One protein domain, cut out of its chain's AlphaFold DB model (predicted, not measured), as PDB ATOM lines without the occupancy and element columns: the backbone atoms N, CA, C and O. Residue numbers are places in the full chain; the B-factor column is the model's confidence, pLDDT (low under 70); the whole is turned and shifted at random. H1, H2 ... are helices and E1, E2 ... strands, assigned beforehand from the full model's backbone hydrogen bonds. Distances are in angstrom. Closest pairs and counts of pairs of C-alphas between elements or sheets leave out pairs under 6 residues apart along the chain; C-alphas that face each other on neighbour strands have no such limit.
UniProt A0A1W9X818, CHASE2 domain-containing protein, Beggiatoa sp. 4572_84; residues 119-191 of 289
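This is residues 119 to 191 of the 289 residues of the protein "CHASE2 domain-containing protein" of Beggiatoa sp. 4572_84 (UniProt A0A1W9X818). A flat, two-ended shape: at one end the helix H3 starts directly from a small two-stranded hairpin, E1 and E2, and at the other end lie two short helices, H1 and H2, near each other. Between these ends run long stretches with no named element, residues 119 to 134 and 152 to 167, and the first of them folds back on itself in a loop tied by a short antiparallel pairing of residues 120 to 121 with 130 to 131. The printed part has 73 residues, with three named helices and two named strands in the order H1, H2, E1, E2, H3; the sheet is E1 - E2, antiparallel. The class is mixed, helices and strands, with under half of the residues, 34 of 73, in named elements. The whole is only just compact, close to loose, with a radius of gyration of the C-alphas of 13.2 A and spans of 38 by 31 by 16 A.

Strand E1 is residues 168 to 171, 9.4 A from first to last C-alpha, and E2 is residues 174 to 177, 10.2 A. Helix H3, the longest, is residues 178 to 191, 19.9 A; it begins at C-alpha 178 (26.634, -1.745, -0.612) and ends at C-alpha 191 (10.437, 9.526, 2.262). Helix H1 is residues 135 to 139, 6.4 A, beginning at C-alpha 135 (17.982, -14.699, -5.846). Helix H2 is residues 145 to 151, 9.9 A.

E1 and E2 form a hairpin, antiparallel, with 140 degrees between their N-to-C directions. N 169 and O 176 are 2.9 A apart and N 176 and O 169 are 2.8 A apart, both within hydrogen-bond range. The C-alphas of Val 168 and Pro 177, which face each other, are 4.4 A apart. H3 follows E2 by a tight link with no residue between them. The closest C-alphas of E1 and H3 are those of Val 168 and Gly 178, 6.0 A apart. H3 is apart from H1 and from H2. H1 and H2 are close but not clearly touching, their closest C-alphas being those of Val 138 and Leu 148, 7.2 A apart. In H1, H2 and H3 every O i to N i+4 pair is within hydrogen-bond range.

The two C-alphas farthest apart are those of Ser 141 and Pro 172, 39.3 A. The printed part has no cut. The link from H2 to E1, 16 residues, is long; those from H1 to H2, E1 to E2 and E2 to H3 are tight. The mean pLDDT of the printed part is 84.9, and residues 123 to 127 are under 70.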
ATOM      1  N   LEU A 119      13.928 -11.712   7.199       70.69
ATOM      2  CA  LEU A 119      13.127 -11.854   5.975       70.69
ATOM      3  C   LEU A 119      12.331 -10.583   5.661       70.69
ATOM      4  O   LEU A 119      12.250 -10.179   4.505       70.69
ATOM      5  N   VAL A 120      11.775  -9.961   6.702       77.19
ATOM      6  CA  VAL A 120      11.007  -8.716   6.632       77.19
ATOM      7  C   VAL A 120      11.446  -7.817   7.779       77.19
ATOM      8  O   VAL A 120      11.597  -8.289   8.915       77.19
ATOM      9  N   MET A 121      11.649  -6.533   7.493       72.81
ATOM     10  CA  MET A 121      11.848  -5.515   8.516       72.81
ATOM     11  C   MET A 121      10.803  -4.411   8.444       72.81
ATOM     12  O   MET A 121      10.719  -3.743   7.411       72.81
ATOM     13  N   PRO A 122      10.079  -4.175   9.554       70.62
ATOM     14  CA  PRO A 122       9.278  -2.976   9.702       70.62
ATOM     15  C   PRO A 122      10.187  -1.773   9.977       70.62
ATOM     16  O   PRO A 122      11.182  -1.883  10.702       70.62
ATOM     17  N   THR A 123       9.822  -0.613   9.443       63.19
ATOM     18  CA  THR A 123      10.281   0.696   9.928       63.19
ATOM     19  C   THR A 123       9.176   1.342  10.766       63.19
ATOM     20  O   THR A 123       8.051   0.851  10.809       63.19
ATOM     21  N   GLU A 124       9.470   2.459  11.442       58.59
ATOM     22  CA  GLU A 124       8.431   3.250  12.129       58.59
ATOM     23  C   GLU A 124       7.329   3.749  11.159       58.59
ATOM     24  O   GLU A 124       6.251   4.110  11.621       58.59
ATOM     25  N   ALA A 125       7.586   3.756   9.841       57.19
ATOM     26  CA  ALA A 125       6.696   4.292   8.807       57.19
ATOM     27  C   ALA A 125       6.038   3.232   7.894       57.19
ATOM     28  O   ALA A 125       4.983   3.510   7.330       57.19
ATOM     29  N   ASP A 126       6.631   2.042   7.727       60.09
ATOM     30  CA  ASP A 126       6.118   0.965   6.862       60.09
ATOM     31  C   ASP A 126       6.348  -0.405   7.531       60.09
ATOM     32  O   ASP A 126       7.480  -0.761   7.870       60.09
ATOM     33  N   GLU A 127       5.277  -1.186   7.715       61.00
ATOM     34  CA  GLU A 127       5.327  -2.520   8.337       61.00
ATOM     35  C   GLU A 127       6.179  -3.525   7.531       61.00
ATOM     36  O   GLU A 127       6.689  -4.488   8.108       61.00
ATOM     37  N   GLU A 128       6.410  -3.285   6.233       71.62
ATOM     38  CA  GLU A 128       7.252  -4.125   5.364       71.62
ATOM     39  C   GLU A 128       8.271  -3.309   4.543       71.62
ATOM     40  O   GLU A 128       8.448  -3.527   3.341       71.62
ATOM     41  N   ALA A 129       8.972  -2.376   5.188       78.19
ATOM     42  CA  ALA A 129       9.929  -1.480   4.530       78.19
ATOM     43  C   ALA A 129      11.066  -2.196   3.769       78.19
ATOM     44  O   ALA A 129      11.515  -1.716   2.726       78.19
ATOM     45  N   LEU A 130      11.543  -3.341   4.275       87.31
ATOM     46  CA  LEU A 130      12.564  -4.155   3.611       87.31
ATOM     47  C   LEU A 130      12.165  -5.629   3.597       87.31
ATOM     48  O   LEU A 130      12.000  -6.238   4.652       87.31
ATOM     49  N   THR A 131      12.106  -6.213   2.400       88.00
ATOM     50  CA  THR A 131      11.975  -7.660   2.190       88.00
ATOM     51  C   THR A 131      13.254  -8.201   1.560       88.00
ATOM     52  O   THR A 131      13.712  -7.684   0.540       88.00
ATOM     53  N   VAL A 132      13.826  -9.254   2.148       88.00
ATOM     54  CA  VAL A 132      15.041  -9.899   1.633       88.00
ATOM     55  C   VAL A 132      14.695 -11.267   1.061       88.00
ATOM     56  O   VAL A 132      14.314 -12.184   1.787       88.00
ATOM     57  N   CYS A 133      14.900 -11.418  -0.245       87.50
ATOM     58  CA  CYS A 133      14.745 -12.684  -0.945       87.50
ATOM     59  C   CYS A 133      16.074 -13.194  -1.492       87.50
ATOM     60  O   CYS A 133      16.869 -12.438  -2.052       87.50
ATOM     61  N   SER A 134      16.292 -14.505  -1.403       86.88
ATOM     62  CA  SER A 134      17.425 -15.134  -2.077       86.88
ATOM     63  C   SER A 134      17.173 -15.208  -3.581       86.88
ATOM     64  O   SER A 134      16.188 -15.806  -4.015       86.88
ATOM     65  N   ALA A 135      18.092 -14.670  -4.385       86.12
ATOM     66  CA  ALA A 135      17.982 -14.699  -5.846       86.12
ATOM     67  C   ALA A 135      17.868 -16.133  -6.404       86.12
ATOM     68  O   ALA A 135      17.176 -16.357  -7.396       86.12
ATOM     69  N   ILE A 136      18.475 -17.125  -5.737       85.50
ATOM     70  CA  ILE A 136      18.392 -18.531  -6.163       85.50
ATOM     71  C   ILE A 136      16.966 -19.087  -6.057       85.50
ATOM     72  O   ILE A 136      16.547 -19.876  -6.901       85.50
ATOM     73  N   ASN A 137      16.198 -18.621  -5.067       82.94
ATOM     74  CA  ASN A 137      14.816 -19.041  -4.845       82.94
ATOM     75  C   ASN A 137      13.854 -18.370  -5.833       82.94
ATOM     76  O   ASN A 137      12.734 -18.836  -5.999       82.94
ATOM     77  N   VAL A 138      14.288 -17.297  -6.498       82.56
ATOM     78  CA  VAL A 138      13.501 -16.584  -7.515       82.56
ATOM     79  C   VAL A 138      13.722 -17.174  -8.913       82.56
ATOM     80  O   VAL A 138      12.801 -17.192  -9.721       82.56
ATOM     81  N   ILE A 139      14.925 -17.683  -9.205       80.56
ATOM     82  CA  ILE A 139      15.316 -18.167 -10.546       80.56
ATOM     83  C   ILE A 139      15.117 -19.695 -10.705       80.56
ATOM     84  O   ILE A 139      15.171 -20.225 -11.814       80.56
ATOM     85  N   GLY A 140      14.891 -20.427  -9.610       74.50
ATOM     86  CA  GLY A 140      14.777 -21.890  -9.612       74.50
ATOM     87  C   GLY A 140      13.537 -22.459 -10.324       74.50
ATOM     88  O   GLY A 140      12.572 -21.763 -10.617       74.50
ATOM     89  N   SER A 141      13.532 -23.782 -10.543       71.44
ATOM     90  CA  SER A 141      12.446 -24.520 -11.226       71.44
ATOM     91  C   SER A 141      11.086 -24.458 -10.513       71.44
ATOM     92  O   SER A 141      10.060 -24.777 -11.108       71.44
ATOM     93  N   LYS A 142      11.087 -24.088  -9.230       81.88
ATOM     94  CA  LYS A 142       9.909 -23.737  -8.435       81.88
ATOM     95  C   LYS A 142      10.220 -22.417  -7.730       81.88
ATOM     96  O   LYS A 142      10.849 -22.464  -6.671       81.88
ATOM     97  N   PRO A 143       9.882 -21.272  -8.341       83.69
ATOM     98  CA  PRO A 143      10.149 -19.984  -7.734       83.69
ATOM     99  C   PRO A 143       9.317 -19.819  -6.462       83.69
ATOM    100  O   PRO A 143       8.191 -20.312  -6.369       83.69
ATOM    101  N   ASP A 144       9.882 -19.129  -5.481       87.38
ATOM    102  CA  ASP A 144       9.178 -18.761  -4.259       87.38
ATOM    103  C   ASP A 144       8.088 -17.720  -4.572       87.38
ATOM    104  O   ASP A 144       8.358 -16.526  -4.736       87.38
ATOM    105  N   GLU A 145       6.844 -18.190  -4.699       87.56
ATOM    106  CA  GLU A 145       5.692 -17.343  -5.014       87.56
ATOM    107  C   GLU A 145       5.400 -16.297  -3.931       87.56
ATOM    108  O   GLU A 145       4.893 -15.225  -4.267       87.56
ATOM    109  N   ASP A 146       5.692 -16.573  -2.653       87.81
ATOM    110  CA  ASP A 146       5.457 -15.601  -1.574       87.81
ATOM    111  C   ASP A 146       6.431 -14.431  -1.705       87.81
ATOM    112  O   ASP A 146       6.025 -13.267  -1.710       87.81
ATOM    113  N   CYS A 147       7.708 -14.743  -1.937       86.50
ATOM    114  CA  CYS A 147       8.712 -13.731  -2.238       86.50
ATOM    115  C   CYS A 147       8.321 -12.888  -3.466       86.50
ATOM    116  O   CYS A 147       8.321 -11.660  -3.399       86.50
ATOM    117  N   LEU A 148       7.951 -13.518  -4.587       87.25
ATOM    118  CA  LEU A 148       7.581 -12.794  -5.812       87.25
ATOM    119  C   LEU A 148       6.387 -11.851  -5.603       87.25
ATOM    120  O   LEU A 148       6.388 -10.725  -6.108       87.25
ATOM    121  N   LYS A 149       5.389 -12.280  -4.823       88.69
ATOM    122  CA  LYS A 149       4.250 -11.430  -4.454       88.69
ATOM    123  C   LYS A 149       4.701 -10.209  -3.653       88.69
ATOM    124  O   LYS A 149       4.263  -9.106  -3.965       88.69
ATOM    125  N   ARG A 150       5.621 -10.376  -2.696       86.31
ATOM    126  CA  ARG A 150       6.179  -9.270  -1.893       86.31
ATOM    127  C   ARG A 150       7.024  -8.287  -2.707       86.31
ATOM    128  O   ARG A 150       7.068  -7.110  -2.371       86.31
ATOM    129  N   LEU A 151       7.671  -8.745  -3.782       87.62
ATOM    130  CA  LEU A 151       8.474  -7.898  -4.675       87.62
ATOM    131  C   LEU A 151       7.634  -7.115  -5.703       87.62
ATOM    132  O   LEU A 151       8.144  -6.197  -6.347       87.62
ATOM    133  N   THR A 152       6.357  -7.458  -5.883       87.31
ATOM    134  CA  THR A 152       5.489  -6.809  -6.877       87.31
ATOM    135  C   THR A 152       5.178  -5.365  -6.468       87.31
ATOM    136  O   THR A 152       4.825  -5.110  -5.321       87.31
ATOM    137  N   ASN A 153       5.282  -4.412  -7.408       87.31
ATOM    138  CA  ASN A 153       5.119  -2.965  -7.170       87.31
ATOM    139  C   ASN A 153       6.085  -2.381  -6.120       87.31
ATOM    140  O   ASN A 153       5.780  -1.378  -5.475       87.31
ATOM    141  N   ARG A 154       7.252  -3.005  -5.937       89.75
ATOM    142  CA  ARG A 154       8.321  -2.514  -5.063       89.75
ATOM    143  C   ARG A 154       9.570  -2.190  -5.878       89.75
ATOM    144  O   ARG A 154       9.761  -2.683  -6.988       89.75
ATOM    145  N   ILE A 155      10.444  -1.374  -5.297       91.94
ATOM    146  CA  ILE A 155      11.788  -1.145  -5.829       91.94
ATOM    147  C   ILE A 155      12.643  -2.351  -5.443       91.94
ATOM    148  O   ILE A 155      12.813  -2.641  -4.259       91.94
ATOM    149  N   VAL A 156      13.175  -3.059  -6.439       92.31
ATOM    150  CA  VAL A 156      13.973  -4.269  -6.224       92.31
ATOM    151  C   VAL A 156      15.434  -3.978  -6.525       92.31
ATOM    152  O   VAL A 156      15.787  -3.596  -7.638       92.31
ATOM    153  N   VAL A 157      16.295  -4.209  -5.537       93.31
ATOM    154  CA  VAL A 157      17.750  -4.129  -5.695       93.31
ATOM    155  C   VAL A 157      18.320  -5.539  -5.652       93.31
ATOM    156  O   VAL A 157      18.144  -6.266  -4.676       93.31
ATOM    157  N   ILE A 158      19.019  -5.927  -6.717       91.12
ATOM    158  CA  ILE A 158      19.710  -7.215  -6.807       91.12
ATOM    159  C   ILE A 158      21.185  -6.968  -6.503       91.12
ATOM    160  O   ILE A 158      21.879  -6.296  -7.265       91.12
ATOM    161  N   GLY A 159      21.676  -7.517  -5.397       89.25
ATOM    162  CA  GLY A 159      23.070  -7.367  -4.999       89.25
ATOM    163  C   GLY A 159      23.487  -8.361  -3.924       89.25
ATOM    164  O   GLY A 159      22.666  -9.095  -3.375       89.25
ATOM    165  N   GLY A 160      24.788  -8.394  -3.631       85.06
ATOM    166  CA  GLY A 160      25.314  -9.186  -2.525       85.06
ATOM    167  C   GLY A 160      24.824  -8.633  -1.187       85.06
ATOM    168  O   GLY A 160      24.957  -7.440  -0.921       85.06
ATOM    169  N   SER A 161      24.261  -9.502  -0.349       76.56
ATOM    170  CA  SER A 161      23.812  -9.193   1.017       76.56
ATOM    171  C   SER A 161      24.625  -9.940   2.085       76.56
ATOM    172  O   SER A 161      24.173 -10.114   3.214       76.56
ATOM    173  N   TYR A 162      25.833 -10.396   1.738       77.44
ATOM    174  CA  TYR A 162      26.714 -11.188   2.600       77.44
ATOM    175  C   TYR A 162      28.051 -10.479   2.847       77.44
ATOM    176  O   TYR A 162      28.562  -9.770   1.980       77.44
ATOM    177  N   ARG A 163      28.627 -10.681   4.039       72.88
ATOM    178  CA  ARG A 163      29.831  -9.961   4.494       72.88
ATOM    179  C   ARG A 163      31.090 -10.328   3.705       72.88
ATOM    180  O   ARG A 163      31.904  -9.457   3.425       72.88
ATOM    181  N   ASP A 164      31.214 -11.587   3.289       77.12
ATOM    182  CA  ASP A 164      32.409 -12.094   2.594       77.12
ATOM    183  C   ASP A 164      32.524 -11.611   1.134       77.12
ATOM    184  O   ASP A 164      33.500 -11.913   0.452       77.12
ATOM    185  N   GLY A 165      31.540 -10.853   0.635       75.88
ATOM    186  CA  GLY A 165      31.508 -10.351  -0.742       75.88
ATOM    187  C   GLY A 165      32.434  -9.161  -1.003       75.88
ATOM    188  O   GLY A 165      32.547  -8.726  -2.145       75.88
ATOM    189  N   GLY A 166      33.070  -8.607   0.035       84.44
ATOM    190  CA  GLY A 166      33.990  -7.468  -0.071       84.44
ATOM    191  C   GLY A 166      33.324  -6.106  -0.307       84.44
ATOM    192  O   GLY A 166      33.985  -5.081  -0.172       84.44
ATOM    193  N   ASP A 167      32.021  -6.071  -0.595       90.12
ATOM    194  CA  ASP A 167      31.220  -4.850  -0.746       90.12
ATOM    195  C   ASP A 167      30.553  -4.448   0.581       90.12
ATOM    196  O   ASP A 167      29.336  -4.312   0.673       90.12
ATOM    197  N   VAL A 168      31.353  -4.324   1.641       92.12
ATOM    198  CA  VAL A 168      30.900  -3.921   2.981       92.12
ATOM    199  C   VAL A 168      31.500  -2.564   3.322       92.12
ATOM    200  O   VAL A 168      32.709  -2.366   3.203       92.12
ATOM    201  N   HIS A 169      30.663  -1.631   3.775       93.56
ATOM    202  CA  HIS A 169      31.085  -0.276   4.128       93.56
ATOM    203  C   HIS A 169      30.581   0.101   5.517       93.56
ATOM    204  O   HIS A 169      29.538  -0.370   5.963       93.56
ATOM    205  N   LEU A 170      31.309   0.982   6.201       94.62
ATOM    206  CA  LEU A 170      30.872   1.523   7.486       94.62
ATOM    207  C   LEU A 170      29.736   2.527   7.277       94.62
ATOM    208  O   LEU A 170      29.862   3.465   6.485       94.62
ATOM    209  N   THR A 171      28.651   2.368   8.030       94.88
ATOM    210  CA  THR A 171      27.498   3.280   8.052       94.88
ATOM    211  C   THR A 171      27.190   3.713   9.492       94.88
ATOM    212  O   THR A 171      27.766   3.175  10.439       94.88
ATOM    213  N   PRO A 172      26.288   4.688   9.719       92.31
ATOM    214  CA  PRO A 172      25.799   4.997  11.064       92.31
ATOM    215  C   PRO A 172      25.142   3.806  11.778       92.31
ATOM    216  O   PRO A 172      25.083   3.808  13.003       92.31
ATOM    217  N   LEU A 173      24.664   2.812  11.024       91.44
ATOM    218  CA  LEU A 173      24.067   1.575  11.532       91.44
ATOM    219  C   LEU A 173      25.061   0.401  11.509       91.44
ATOM    220  O   LEU A 173      24.633  -0.740  11.358       91.44
ATOM    221  N   ASP A 174      26.362   0.684  11.667       91.38
ATOM    222  CA  ASP A 174      27.476  -0.280  11.594       91.38
ATOM    223  C   ASP A 174      27.839  -0.689  10.146       91.38
ATOM    224  O   ASP A 174      27.442  -0.035   9.173       91.38
ATOM    225  N   GLU A 175      28.668  -1.718   9.982       92.25
ATOM    226  CA  GLU A 175      29.006  -2.332   8.696       92.25
ATOM    227  C   GLU A 175      27.750  -2.753   7.924       92.25
ATOM    228  O   GLU A 175      26.919  -3.488   8.453       92.25
ATOM    229  N   MET A 176      27.630  -2.344   6.660       92.69
ATOM    230  CA  MET A 176      26.484  -2.632   5.796       92.69
ATOM    231  C   MET A 176      26.932  -2.974   4.364       92.69
ATOM    232  O   MET A 176      27.817  -2.299   3.828       92.69
ATOM    233  N   PRO A 177      26.327  -3.991   3.719       93.31
ATOM    234  CA  PRO A 177      26.546  -4.273   2.303       93.31
ATOM    235  C   PRO A 177      26.136  -3.109   1.390       93.31
ATOM    236  O   PRO A 177      25.117  -2.463   1.639       93.31
ATOM    237  N   GLY A 178      26.873  -2.872   0.302       93.19
ATOM    238  CA  GLY A 178      26.634  -1.745  -0.612       93.19
ATOM    239  C   GLY A 178      25.220  -1.713  -1.202       93.19
ATOM    240  O   GLY A 178      24.596  -0.655  -1.272       93.19
ATOM    241  N   SER A 179      24.650  -2.879  -1.516       93.25
ATOM    242  CA  SER A 179      23.256  -3.004  -1.973       93.25
ATOM    243  C   SER A 179      22.232  -2.456  -0.965       93.25
ATOM    244  O   SER A 179      21.260  -1.811  -1.351       93.25
ATOM    245  N   LEU A 180      22.469  -2.649   0.333       92.81
ATOM    246  CA  LEU A 180      21.596  -2.185   1.415       92.81
ATOM    247  C   LEU A 180      21.788  -0.694   1.721       92.81
ATOM    248  O   LEU A 180      20.855  -0.037   2.192       92.81
ATOM    249  N   ILE A 181      22.964  -0.146   1.404       95.00
ATOM    250  CA  ILE A 181      23.211   1.300   1.426       95.00
ATOM    251  C   ILE A 181      22.378   1.982   0.341       95.00
ATOM    252  O   ILE A 181      21.694   2.955   0.646       95.00
ATOM    253  N   ILE A 182      22.359   1.435  -0.881       95.44
ATOM    254  CA  ILE A 182      21.515   1.934  -1.981       95.44
ATOM    255  C   ILE A 182      20.037   1.928  -1.573       95.44
ATOM    256  O   ILE A 182      19.347   2.927  -1.758       95.44
ATOM    257  N   ILE A 183      19.550   0.845  -0.954       94.31
ATOM    258  CA  ILE A 183      18.158   0.773  -0.483       94.31
ATOM    259  C   ILE A 183      17.872   1.840   0.588       94.31
ATOM    260  O   ILE A 183      16.866   2.545   0.489       94.31
ATOM    261  N   ASN A 184      18.756   2.013   1.580       93.94
ATOM    262  CA  ASN A 184      18.622   3.083   2.579       93.94
ATOM    263  C   ASN A 184      18.635   4.477   1.941       93.94
ATOM    264  O   ASN A 184      17.873   5.344   2.361       93.94
ATOM    265  N   ALA A 185      19.468   4.696   0.928       95.06
ATOM    266  CA  ALA A 185      19.580   5.978   0.249       95.06
ATOM    267  C   ALA A 185      18.338   6.292  -0.605       95.06
ATOM    268  O   ALA A 185      17.816   7.402  -0.508       95.06
ATOM    269  N   ILE A 186      17.802   5.308  -1.340       94.50
ATOM    270  CA  ILE A 186      16.527   5.416  -2.069       94.50
ATOM    271  C   ILE A 186      15.383   5.731  -1.100       94.50
ATOM    272  O   ILE A 186      14.648   6.693  -1.310       94.50
ATOM    273  N   HIS A 187      15.251   4.957  -0.018       92.31
ATOM    274  CA  HIS A 187      14.213   5.175   0.992       92.31
ATOM    275  C   HIS A 187      14.342   6.552   1.647       92.31
ATOM    276  O   HIS A 187      13.353   7.266   1.798       92.31
ATOM    277  N   SER A 188      15.569   6.958   1.987       91.69
ATOM    278  CA  SER A 188      15.828   8.269   2.569       91.69
ATOM    279  C   SER A 188      15.417   9.400   1.623       91.69
ATOM    280  O   SER A 188      14.806  10.362   2.082       91.69
ATOM    281  N   LEU A 189      15.731   9.291   0.329       91.50
ATOM    282  CA  LEU A 189      15.402  10.313  -0.664       91.50
ATOM    283  C   LEU A 189      13.899  10.356  -0.982       91.50
ATOM    284  O   LEU A 189      13.349  11.438  -1.156       91.50
ATOM    285  N   LEU A 190      13.224   9.203  -1.031       90.06
ATOM    286  CA  LEU A 190      11.785   9.119  -1.301       90.06
ATOM    287  C   LEU A 190      10.928   9.615  -0.135       90.06
ATOM    288  O   LEU A 190       9.940  10.306  -0.364       90.06
ATOM    289  N   HIS A 191      11.280   9.248   1.100       87.19
ATOM    290  CA  HIS A 191      10.437   9.526   2.262       87.19
ATOM    291  C   HIS A 191      10.739  10.885   2.901       87.19
ATOM    292  O   HIS A 191       9.821  11.612   3.269       87.19
TER     293      HIS A 191